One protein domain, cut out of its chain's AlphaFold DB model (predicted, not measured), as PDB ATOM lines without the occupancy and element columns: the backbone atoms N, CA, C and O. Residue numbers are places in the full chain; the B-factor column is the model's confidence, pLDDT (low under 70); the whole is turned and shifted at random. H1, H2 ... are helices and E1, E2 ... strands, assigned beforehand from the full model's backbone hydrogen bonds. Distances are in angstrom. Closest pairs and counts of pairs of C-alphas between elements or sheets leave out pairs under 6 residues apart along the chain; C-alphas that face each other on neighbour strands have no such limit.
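Overview. This is residues 189 to 269 of the 387 residues of an uncharacterized protein of Streptosporangiales bacterium (UniProt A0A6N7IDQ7). The domain is a small closed barrel of five strands, with a short helix, H1, capping one end and a long loop, residues 214 to 232, swinging wide of it. The printed part has 81 residues, with five named strands and one named helix in the order E1, E2, H1, E3, E4 and E5; the class is mostly strand, strands holding 37 of the 44 residues in named elements. Round the ring run E1, E2, E5, E4, E3 and back to E1, mixed. The whole is compact, radius of gyration of the C-alphas 11.6 A, spanning 36 by 27 by 18 A.

Arrangement. Begin at E1, residues 192 to 199, which forms an antiparallel hairpin with E2, residues 205 to 213; N 194 and O 212 are 2.9 A apart. Next, H1, residues 233 to 239, is on the barrel, outside it, at a height over the sheet of 8.4 A; every O i to N i+4 pair in it is within hydrogen-bond range. Its closest C-alpha pair with E1 is Glu 239 and Gly 199, 4.3 A. E3, residues 242 to 251, is antiparallel to E1, with N 195 and O 243 at 2.8 A. E3, E4, residues 254 to 258, and E5, residues 264 to 268, form a meander, each strand the antiparallel neighbour of the one before; look at N 248 and O 256, 2.8 A, and N 257 and O 265, 2.8 A. E5 and E2 are parallel, with N 206 and O 266 at 2.9 A.

Along the chain. Find C-alpha 192 at (-25.851, -45.785, 7.813); from there E1 runs 19.2 A and bends by 62 degrees at residue 196. E2, 18.3 A, bends by 91 degrees at residue 209. H1 measures 9.7 A. E3, 19.8 A, bends by 94 degrees at residue 246. E4 covers 13.4 A, and E5 covers 13.0 A to C-alpha 268 at (-12.976, -36.715, 4.428).

Size, cuts and confidence. The C-alphas farthest apart, of Gly 229 and Asp 252, are 37.5 A apart. The printed part has no cut. The link from E2 to H1 is long; the others are tight. Look for pLDDT under 70 at residues 220 to 222, 224 to 225 and 228.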
ATOM      1  N   ASN A 189     -20.684 -43.429  14.787       97.38
ATOM      2  CA  ASN A 189     -20.343 -44.837  14.550       97.38
ATOM      3  C   ASN A 189     -21.605 -45.723  14.599       97.38
ATOM      4  O   ASN A 189     -22.385 -45.644  15.545       97.38
ATOM      5  N   GLY A 190     -21.788 -46.577  13.591       94.81
ATOM      6  CA  GLY A 190     -22.974 -47.420  13.410       94.81
ATOM      7  C   GLY A 190     -24.122 -46.771  12.624       94.81
ATOM      8  O   GLY A 190     -25.042 -47.483  12.230       94.81
ATOM      9  N   SER A 191     -24.078 -45.465  12.340       94.75
ATOM     10  CA  SER A 191     -25.042 -44.831  11.426       94.75
ATOM     11  C   SER A 191     -24.854 -45.342   9.999       94.75
ATOM     12  O   SER A 191     -23.720 -45.490   9.547       94.75
ATOM     13  N   HIS A 192     -25.939 -45.558   9.256       93.31
ATOM     14  CA  HIS A 192     -25.851 -45.785   7.813       93.31
ATOM     15  C   HIS A 192     -25.864 -44.453   7.062       93.31
ATOM     16  O   HIS A 192     -26.676 -43.574   7.350       93.31
ATOM     17  N   VAL A 193     -24.971 -44.304   6.084       95.00
ATOM     18  CA  VAL A 193     -24.852 -43.080   5.279       95.00
ATOM     19  C   VAL A 193     -24.766 -43.372   3.787       95.00
ATOM     20  O   VAL A 193     -24.298 -44.432   3.374       95.00
ATOM     21  N   PHE A 194     -25.163 -42.385   2.988       92.88
ATOM     22  CA  PHE A 194     -24.861 -42.262   1.565       92.88
ATOM     23  C   PHE A 194     -24.077 -40.961   1.344       92.88
ATOM     24  O   PHE A 194     -24.485 -39.888   1.786       92.88
ATOM     25  N   VAL A 195     -22.926 -41.044   0.686       95.25
ATOM     26  CA  VAL A 195     -21.967 -39.944   0.525       95.25
ATOM     27  C   VAL A 195     -21.771 -39.661  -0.956       95.25
ATOM     28  O   VAL A 195     -21.534 -40.582  -1.740       95.25
ATOM     29  N   THR A 196     -21.809 -38.381  -1.329       94.25
ATOM     30  CA  THR A 196     -21.399 -37.912  -2.658       94.25
ATOM     31  C   THR A 196     -20.313 -36.850  -2.548       94.25
ATOM     32  O   THR A 196     -20.287 -36.034  -1.621       94.25
ATOM     33  N   GLY A 197     -19.370 -36.863  -3.483       96.00
ATOM     34  CA  GLY A 197     -18.146 -36.090  -3.359       96.00
ATOM     35  C   GLY A 197     -17.212 -36.253  -4.549       96.00
ATOM     36  O   GLY A 197     -17.656 -36.364  -5.686       96.00
ATOM     37  N   GLN A 198     -15.913 -36.243  -4.274       96.75
ATOM     38  CA  GLN A 198     -14.860 -36.512  -5.250       96.75
ATOM     39  C   GLN A 198     -14.039 -37.720  -4.797       96.75
ATOM     40  O   GLN A 198     -13.528 -37.720  -3.678       96.75
ATOM     41  N   GLY A 199     -13.936 -38.734  -5.655       95.56
ATOM     42  CA  GLY A 199     -13.159 -39.943  -5.399       95.56
ATOM     43  C   GLY A 199     -11.666 -39.802  -5.682       95.56
ATOM     44  O   GLY A 199     -11.218 -38.823  -6.286       95.56
ATOM     45  N   THR A 200     -10.902 -40.804  -5.253       96.25
ATOM     46  CA  THR A 200      -9.528 -41.088  -5.696       96.25
ATOM     47  C   THR A 200      -9.526 -42.142  -6.806       96.25
ATOM     48  O   THR A 200     -10.391 -43.008  -6.822       96.25
ATOM     49  N   GLU A 201      -8.528 -42.133  -7.699       93.31
ATOM     50  CA  GLU A 201      -8.374 -43.164  -8.754       93.31
ATOM     51  C   GLU A 201      -8.276 -44.598  -8.192       93.31
ATOM     52  O   GLU A 201      -8.616 -45.564  -8.864       93.31
ATOM     53  N   SER A 202      -7.820 -44.734  -6.946       93.94
ATOM     54  CA  SER A 202      -7.741 -45.988  -6.190       93.94
ATOM     55  C   SER A 202      -9.073 -46.460  -5.599       93.94
ATOM     56  O   SER A 202      -9.123 -47.566  -5.069       93.94
ATOM     57  N   GLY A 203     -10.130 -45.644  -5.629       94.44
ATOM     58  CA  GLY A 203     -11.436 -46.001  -5.073       94.44
ATOM     59  C   GLY A 203     -11.459 -46.204  -3.553       94.44
ATOM     60  O   GLY A 203     -12.426 -46.740  -3.034       94.44
ATOM     61  N   ASP A 204     -10.423 -45.785  -2.823       96.75
ATOM     62  CA  ASP A 204     -10.270 -45.985  -1.373       96.75
ATOM     63  C   ASP A 204     -10.729 -44.778  -0.534       96.75
ATOM     64  O   ASP A 204     -10.908 -44.881   0.686       96.75
ATOM     65  N   LYS A 205     -10.919 -43.614  -1.173       97.94
ATOM     66  CA  LYS A 205     -11.217 -42.350  -0.496       97.94
ATOM     67  C   LYS A 205     -12.229 -41.489  -1.253       97.94
ATOM     68  O   LYS A 205     -12.146 -41.334  -2.467       97.94
ATOM     69  N   VAL A 206     -13.122 -40.830  -0.507       98.31
ATOM     70  CA  VAL A 206     -14.065 -39.816  -1.015       98.31
ATOM     71  C   VAL A 206     -13.948 -38.513  -0.214       98.31
ATOM     72  O   VAL A 206     -14.103 -38.495   1.004       98.31
ATOM     73  N   ALA A 207     -13.722 -37.387  -0.890       98.12
ATOM     74  CA  ALA A 207     -13.866 -36.052  -0.308       98.12
ATOM     75  C   ALA A 207     -15.336 -35.606  -0.402       98.12
ATOM     76  O   ALA A 207     -15.815 -35.274  -1.489       98.12
ATOM     77  N   ALA A 208     -16.064 -35.640   0.716       97.81
ATOM     78  CA  ALA A 208     -17.514 -35.474   0.756       97.81
ATOM     79  C   ALA A 208     -17.970 -34.033   0.482       97.81
ATOM     80  O   ALA A 208     -17.595 -33.093   1.186       97.81
ATOM     81  N   ARG A 209     -18.872 -33.882  -0.492       96.81
ATOM     82  CA  ARG A 209     -19.639 -32.654  -0.752       96.81
ATOM     83  C   ARG A 209     -21.013 -32.711  -0.085       96.81
ATOM     84  O   ARG A 209     -21.443 -31.717   0.496       96.81
ATOM     85  N   ARG A 210     -21.680 -33.870  -0.121       95.31
ATOM     86  CA  ARG A 210     -22.915 -34.144   0.628       95.31
ATOM     87  C   ARG A 210     -22.805 -35.472   1.382       95.31
ATOM     88  O   ARG A 210     -22.265 -36.442   0.851       95.31
ATOM     89  N   VAL A 211     -23.351 -35.515   2.594       96.19
ATOM     90  CA  VAL A 211     -23.573 -36.740   3.375       96.19
ATOM     91  C   VAL A 211     -25.053 -36.816   3.726       96.19
ATOM     92  O   VAL A 211     -25.600 -35.892   4.320       96.19
ATOM     93  N   ALA A 212     -25.694 -37.914   3.356       93.50
ATOM     94  CA  ALA A 212     -27.045 -38.264   3.750       93.50
ATOM     95  C   ALA A 212     -26.988 -39.339   4.840       93.50
ATOM     96  O   ALA A 212     -26.471 -40.427   4.595       93.50
ATOM     97  N   ILE A 213     -27.517 -39.048   6.025       94.81
ATOM     98  CA  ILE A 213     -27.700 -40.010   7.111       94.81
ATOM     99  C   ILE A 213     -29.062 -40.683   6.922       94.81
ATOM    100  O   ILE A 213     -30.103 -40.021   6.885       94.81
ATOM    101  N   MET A 214     -29.024 -42.003   6.761       90.31
ATOM    102  CA  MET A 214     -30.182 -42.866   6.538       90.31
ATOM    103  C   MET A 214     -30.928 -43.100   7.864       90.31
ATOM    104  O   MET A 214     -30.297 -43.060   8.926       90.31
ATOM    105  N   PRO A 215     -32.246 -43.367   7.844       87.38
ATOM    106  CA  PRO A 215     -32.988 -43.657   9.066       87.38
ATOM    107  C   PRO A 215     -32.551 -45.016   9.638       87.38
ATOM    108  O   PRO A 215     -32.090 -45.896   8.910       87.38
ATOM    109  N   LYS A 216     -32.688 -45.216  10.955       83.94
ATOM    110  CA  LYS A 216     -32.206 -46.439  11.646       83.94
ATOM    111  C   LYS A 216     -32.939 -47.716  11.215       83.94
ATOM    112  O   LYS A 216     -32.413 -48.816  11.361       83.94
ATOM    113  N   SER A 217     -34.156 -47.547  10.712       79.38
ATOM    114  CA  SER A 217     -35.015 -48.537  10.057       79.38
ATOM    115  C   SER A 217     -34.435 -49.083   8.752       79.38
ATOM    116  O   SER A 217     -34.699 -50.242   8.417       79.38
ATOM    117  N   ALA A 218     -33.641 -48.284   8.027       77.19
ATOM    118  CA  ALA A 218     -33.024 -48.677   6.770       77.19
ATOM    119  C   ALA A 218     -31.971 -49.759   7.030       77.19
ATOM    120  O   ALA A 218     -30.795 -49.484   7.278       77.19
ATOM    121  N   LYS A 219     -32.412 -51.016   6.935       70.38
ATOM    122  CA  LYS A 219     -31.536 -52.178   6.793       70.38
ATOM    123  C   LYS A 219     -30.636 -51.875   5.600       70.38
ATOM    124  O   LYS A 219     -31.148 -51.649   4.508       70.38
ATOM    125  N   GLY A 220     -29.331 -51.756   5.860       66.88
ATOM    126  CA  GLY A 220     -28.388 -51.113   4.945       66.88
ATOM    127  C   GLY A 220     -28.543 -51.569   3.494       66.88
ATOM    128  O   GLY A 220     -28.813 -52.745   3.245       66.88
ATOM    129  N   LEU A 221     -28.379 -50.622   2.560       69.31
ATOM    130  CA  LEU A 221     -28.547 -50.848   1.121       69.31
ATOM    131  C   LEU A 221     -27.890 -52.173   0.685       69.31
ATOM    132  O   LEU A 221     -26.774 -52.464   1.131       69.31
ATOM    133  N   PRO A 222     -28.563 -52.973  -0.165       68.62
ATOM    134  CA  PRO A 222     -28.057 -54.279  -0.565       68.62
ATOM    135  C   PRO A 222     -26.666 -54.133  -1.185       68.62
ATOM    136  O   PRO A 222     -26.457 -53.246  -2.016       68.62
ATOM    137  N   SER A 223     -25.729 -55.004  -0.790       71.62
ATOM    138  CA  SER A 223     -24.345 -54.959  -1.266       71.62
ATOM    139  C   SER A 223     -24.325 -54.853  -2.792       71.62
ATOM    140  O   SER A 223     -24.990 -55.671  -3.443       71.62
ATOM    141  N   PRO A 224     -23.584 -53.892  -3.384       69.62
ATOM    142  CA  PRO A 224     -23.500 -53.789  -4.830       69.62
ATOM    143  C   PRO A 224     -22.961 -55.127  -5.352       69.62
ATOM    144  O   PRO A 224     -21.877 -55.561  -4.951       69.62
ATOM    145  N   PRO A 225     -23.733 -55.851  -6.176       69.12
ATOM    146  CA  PRO A 225     -23.393 -57.228  -6.477       69.12
ATOM    147  C   PRO A 225     -22.104 -57.262  -7.313       69.12
ATOM    148  O   PRO A 225     -21.871 -56.382  -8.145       69.12
ATOM    149  N   ARG A 226     -21.235 -58.252  -7.051       74.56
ATOM    150  CA  ARG A 226     -19.835 -58.255  -7.525       74.56
ATOM    151  C   ARG A 226     -19.722 -58.015  -9.031       74.56
ATOM    152  O   ARG A 226     -20.441 -58.626  -9.822       74.56
ATOM    153  N   GLY A 227     -18.787 -57.144  -9.402       70.88
ATOM    154  CA  GLY A 227     -18.579 -56.731 -10.781       70.88
ATOM    155  C   GLY A 227     -17.977 -57.829 -11.668       70.88
ATOM    156  O   GLY A 227     -17.562 -58.891 -11.187       70.88
ATOM    157  N   PRO A 228     -17.885 -57.568 -12.984       67.94
ATOM    158  CA  PRO A 228     -17.260 -58.490 -13.923       67.94
ATOM    159  C   PRO A 228     -15.794 -58.723 -13.569       67.94
ATOM    160  O   PRO A 228     -15.106 -57.787 -13.176       67.94
ATOM    161  N   GLY A 229     -15.309 -59.957 -13.713       82.44
ATOM    162  CA  GLY A 229     -13.925 -60.306 -13.375       82.44
ATOM    163  C   GLY A 229     -13.586 -60.144 -11.889       82.44
ATOM    164  O   GLY A 229     -12.420 -59.961 -11.553       82.44
ATOM    165  N   GLY A 230     -14.592 -60.130 -11.006       82.31
ATOM    166  CA  GLY A 230     -14.403 -59.890  -9.575       82.31
ATOM    167  C   GLY A 230     -14.121 -58.433  -9.200       82.31
ATOM    168  O   GLY A 230     -13.700 -58.196  -8.072       82.31
ATOM    169  N   MET A 231     -14.350 -57.464 -10.100       81.62
ATOM    170  CA  MET A 231     -14.159 -56.041  -9.791       81.62
ATOM    171  C   MET A 231     -14.983 -55.609  -8.570       81.62
ATOM    172  O   MET A 231     -16.190 -55.879  -8.488       81.62
ATOM    173  N   ASN A 232     -14.326 -54.903  -7.649       88.56
ATOM    174  CA  ASN A 232     -14.965 -54.317  -6.482       88.56
ATOM    175  C   ASN A 232     -15.822 -53.116  -6.918       88.56
ATOM    176  O   ASN A 232     -15.321 -52.050  -7.279       88.56
ATOM    177  N   MET A 233     -17.142 -53.305  -6.917       85.56
ATOM    178  CA  MET A 233     -18.089 -52.258  -7.301       85.56
ATOM    179  C   MET A 233     -18.107 -51.107  -6.289       85.56
ATOM    180  O   MET A 233     -18.376 -49.976  -6.687       85.56
ATOM    181  N   THR A 234     -17.788 -51.372  -5.019       90.25
ATOM    182  CA  THR A 234     -17.684 -50.349  -3.974       90.25
ATOM    183  C   THR A 234     -16.514 -49.406  -4.252       90.25
ATOM    184  O   THR A 234     -16.713 -48.191  -4.254       90.25
ATOM    185  N   GLU A 235     -15.333 -49.942  -4.575       91.75
ATOM    186  CA  GLU A 235     -14.164 -49.142  -4.984       91.75
ATOM    187  C   GLU A 235     -14.471 -48.315  -6.241       91.75
ATOM    188  O   GLU A 235     -14.256 -47.108  -6.248       91.75
ATOM    189  N   MET A 236     -15.070 -48.913  -7.280       90.88
ATOM    190  CA  MET A 236     -15.432 -48.188  -8.512       90.88
ATOM    191  C   MET A 236     -16.505 -47.100  -8.280       90.88
ATOM    192  O   MET A 236     -16.530 -46.077  -8.970       90.88
ATOM    193  N   MET A 237     -17.426 -47.287  -7.329       91.12
ATOM    194  CA  MET A 237     -18.350 -46.221  -6.926       91.12
ATOM    195  C   MET A 237     -17.605 -45.103  -6.188       91.12
ATOM    196  O   MET A 237     -17.821 -43.927  -6.494       91.12
ATOM    197  N   ALA A 238     -16.702 -45.457  -5.272       94.00
ATOM    198  CA  ALA A 238     -15.914 -44.509  -4.498       94.00
ATOM    199  C   ALA A 238     -14.936 -43.714  -5.377       94.00
ATOM    200  O   ALA A 238     -14.803 -42.512  -5.169       94.00
ATOM    201  N   GLU A 239     -14.368 -44.321  -6.423       93.31
ATOM    202  CA  GLU A 239     -13.585 -43.666  -7.487       93.31
ATOM    203  C   GLU A 239     -14.382 -42.535  -8.155       93.31
ATOM    204  O   GLU A 239     -13.889 -41.427  -8.368       93.31
ATOM    205  N   ARG A 240     -15.679 -42.770  -8.387       91.88
ATOM    206  CA  ARG A 240     -16.627 -41.774  -8.915       91.88
ATOM    207  C   ARG A 240     -17.165 -40.814  -7.851       91.88
ATOM    208  O   ARG A 240     -18.051 -40.018  -8.142       91.88
ATOM    209  N   GLY A 241     -16.643 -40.867  -6.627       94.31
ATOM    210  CA  GLY A 241     -17.049 -40.007  -5.520       94.31
ATOM    211  C   GLY A 241     -18.358 -40.411  -4.841       94.31
ATOM    212  O   GLY A 241     -18.958 -39.566  -4.180       94.31
ATOM    213  N   HIS A 242     -18.806 -41.662  -4.977       93.31
ATOM    214  CA  HIS A 242     -20.013 -42.187  -4.334       93.31
ATOM    215  C   HIS A 242     -19.673 -43.336  -3.377       93.31
ATOM    216  O   HIS A 242     -19.062 -44.316  -3.777       93.31
ATOM    217  N   THR A 243     -20.112 -43.287  -2.122       94.50
ATOM    218  CA  THR A 243     -19.990 -44.444  -1.216       94.50
ATOM    219  C   THR A 243     -21.170 -44.512  -0.257       94.50
ATOM    220  O   THR A 243     -21.806 -43.497   0.019       94.50
ATOM    221  N   HIS A 244     -21.506 -45.706   0.221       93.88
ATOM    222  CA  HIS A 244     -22.567 -45.911   1.198       93.88
ATOM    223  C   HIS A 244     -22.279 -47.139   2.060       93.88
ATOM    224  O   HIS A 244     -21.585 -48.060   1.630       93.88
ATOM    225  N   GLY A 245     -22.805 -47.149   3.281       93.75
ATOM    226  CA  GLY A 245     -22.503 -48.199   4.251       93.75
ATOM    227  C   GLY A 245     -22.621 -47.721   5.692       93.75
ATOM    228  O   GLY A 245     -23.194 -46.660   5.949       93.75
ATOM    229  N   ALA A 246     -22.098 -48.515   6.622       95.25
ATOM    230  CA  ALA A 246     -22.071 -48.195   8.045       95.25
ATOM    231  C   ALA A 246     -20.854 -47.322   8.392       95.25
ATOM    232  O   ALA A 246     -19.735 -47.584   7.955       95.25
ATOM    233  N   VAL A 247     -21.061 -46.289   9.201       97.38
ATOM    234  CA  VAL A 247     -20.015 -45.372   9.663       97.38
ATOM    235  C   VAL A 247     -19.174 -46.021  10.763       97.38
ATOM    236  O   VAL A 247     -19.698 -46.600  11.713       97.38
ATOM    237  N   THR A 248     -17.857 -45.874  10.664       98.25
ATOM    238  CA  THR A 248     -16.855 -46.215  11.684       98.25
ATOM    239  C   THR A 248     -15.764 -45.137  11.711       98.25
ATOM    240  O   THR A 248     -15.736 -44.273  10.837       98.25
ATOM    241  N   ASP A 249     -14.850 -45.177  12.683       97.88
ATOM    242  CA  ASP A 249     -13.674 -44.292  12.776       97.88
ATOM    243  C   ASP A 249     -13.976 -42.777  12.656       97.88
ATOM    244  O   ASP A 249     -13.217 -42.037  12.028       97.88
ATOM    245  N   VAL A 250     -15.095 -42.305  13.223       98.38
ATOM    246  CA  VAL A 250     -15.472 -40.876  13.204       98.38
ATOM    247  C   VAL A 250     -14.410 -39.996  13.876       98.38
ATOM    248  O   VAL A 250     -13.898 -40.318  14.948       98.38
ATOM    249  N   SER A 251     -14.114 -38.861  13.240       97.69
ATOM    250  CA  SER A 251     -13.179 -37.823  13.679       97.69
ATOM    251  C   SER A 251     -13.594 -36.446  13.140       97.69
ATOM    252  O   SER A 251     -14.334 -36.359  12.161       97.69
ATOM    253  N   ASP A 252     -13.007 -35.377  13.679       96.12
ATOM    254  CA  ASP A 252     -13.223 -33.981  13.257       96.12
ATOM    255  C   ASP A 252     -12.959 -33.713  11.756       96.12
ATOM    256  O   ASP A 252     -13.369 -32.687  11.216       96.12
ATOM    257  N   THR A 253     -12.250 -34.618  11.067       96.50
ATOM    258  CA  THR A 253     -11.864 -34.479   9.646       96.50
ATOM    259  C   THR A 253     -12.584 -35.448   8.703       96.50
ATOM    260  O   THR A 253     -12.345 -35.428   7.489       96.50
ATOM    261  N   GLY A 254     -13.448 -36.316   9.239       97.94
ATOM    262  CA  GLY A 254     -14.140 -37.349   8.476       97.94
ATOM    263  C   GLY A 254     -14.258 -38.684   9.209       97.94
ATOM    264  O   GLY A 254     -14.060 -38.774  10.417       97.94
ATOM    265  N   PHE A 255     -14.599 -39.731   8.464       98.69
ATOM    266  CA  PHE A 255     -14.988 -41.047   8.980       98.69
ATOM    267  C   PHE A 255     -14.676 -42.153   7.959       98.69
ATOM    268  O   PHE A 255     -14.333 -41.876   6.812       98.69
ATOM    269  N   THR A 256     -14.815 -43.417   8.345       98.50
ATOM    270  CA  THR A 256     -14.711 -44.576   7.447       98.50
ATOM    271  C   THR A 256     -16.101 -45.151   7.177       98.50
ATOM    272  O   THR A 256     -16.815 -45.511   8.110       98.50
ATOM    273  N   VAL A 257     -16.480 -45.300   5.907       97.44
ATOM    274  CA  VAL A 257     -17.674 -46.048   5.491       97.44
ATOM    275  C   VAL A 257     -17.290 -47.504   5.264       97.44
ATOM    276  O   VAL A 257     -16.396 -47.791   4.474       97.44
ATOM    277  N   VAL A 258     -17.972 -48.420   5.945       96.19
ATOM    278  CA  VAL A 258     -17.887 -49.865   5.720       96.19
ATOM    279  C   VAL A 258     -19.064 -50.267   4.843       96.19
ATOM    280  O   VAL A 258     -20.215 -50.232   5.286       96.19
ATOM    281  N   ALA A 259     -18.786 -50.596   3.587       93.88
ATOM    282  CA  ALA A 259     -19.796 -51.101   2.670       93.88
ATOM    283  C   ALA A 259     -20.215 -52.531   3.040       93.88
ATOM    284  O   ALA A 259     -19.547 -53.225   3.805       93.88
ATOM    285  N   ALA A 260     -21.325 -53.001   2.471       89.06
ATOM    286  CA  ALA A 260     -21.885 -54.321   2.767       89.06
ATOM    287  C   ALA A 260     -21.120 -55.504   2.114       89.06
ATOM    288  O   ALA A 260     -21.641 -56.616   2.038       89.06
ATOM    289  N   ASP A 261     -19.905 -55.262   1.617       89.19
ATOM    290  CA  ASP A 261     -18.901 -56.251   1.202       89.19
ATOM    291  C   ASP A 261     -17.611 -56.170   2.058       89.19
ATOM    292  O   ASP A 261     -16.572 -56.694   1.661       89.19
ATOM    293  N   ASP A 262     -17.695 -55.503   3.216       93.62
ATOM    294  CA  ASP A 262     -16.618 -55.170   4.162       93.62
ATOM    295  C   ASP A 262     -15.530 -54.208   3.630       93.62
ATOM    296  O   ASP A 262     -14.590 -53.870   4.361       93.62
ATOM    297  N   THR A 263     -15.666 -53.680   2.405       94.81
ATOM    298  CA  THR A 263     -14.758 -52.648   1.874       94.81
ATOM    299  C   THR A 263     -14.832 -51.379   2.727       94.81
ATOM    300  O   THR A 263     -15.914 -50.852   2.999       94.81
ATOM    301  N   ARG A 264     -13.666 -50.857   3.133       97.25
ATOM    302  CA  ARG A 264     -13.533 -49.651   3.965       97.25
ATOM    303  C   ARG A 264     -13.133 -48.450   3.108       97.25
ATOM    304  O   ARG A 264     -11.999 -48.381   2.651       97.25
ATOM    305  N   ILE A 265     -14.041 -47.492   2.945       97.94
ATOM    306  CA  ILE A 265     -13.821 -46.250   2.195       97.94
ATOM    307  C   ILE A 265     -13.600 -45.095   3.171       97.94
ATOM    308  O   ILE A 265     -14.474 -44.787   3.984       97.94
ATOM    309  N   ARG A 266     -12.454 -44.413   3.094       98.44
ATOM    310  CA  ARG A 266     -12.198 -43.226   3.921       98.44
ATOM    311  C   ARG A 266     -12.937 -42.018   3.353       98.44
ATOM    312  O   ARG A 266     -12.664 -41.571   2.243       98.44
ATOM    313  N   VAL A 267     -13.812 -41.421   4.143       98.56
ATOM    314  CA  VAL A 267     -14.507 -40.181   3.809       98.56
ATOM    315  C   VAL A 267     -13.849 -39.022   4.544       98.56
ATOM    316  O   VAL A 267     -13.720 -39.059   5.762       98.56
ATOM    317  N   THR A 268     -13.437 -37.979   3.822       98.38
ATOM    318  CA  THR A 268     -12.976 -36.715   4.428       98.38
ATOM    319  C   THR A 268     -14.009 -35.620   4.227       98.38
ATOM    320  O   THR A 268     -14.504 -35.446   3.112       98.38
ATOM    321  N   THR A 269     -14.302 -34.875   5.287       98.25
ATOM    322  CA  THR A 269     -15.298 -33.797   5.321       98.25
ATOM    323  C   THR A 269     -14.627 -32.427   5.441       98.25
ATOM    324  O   THR A 269     -13.414 -32.310   5.621       98.25
TER     325      THR A 269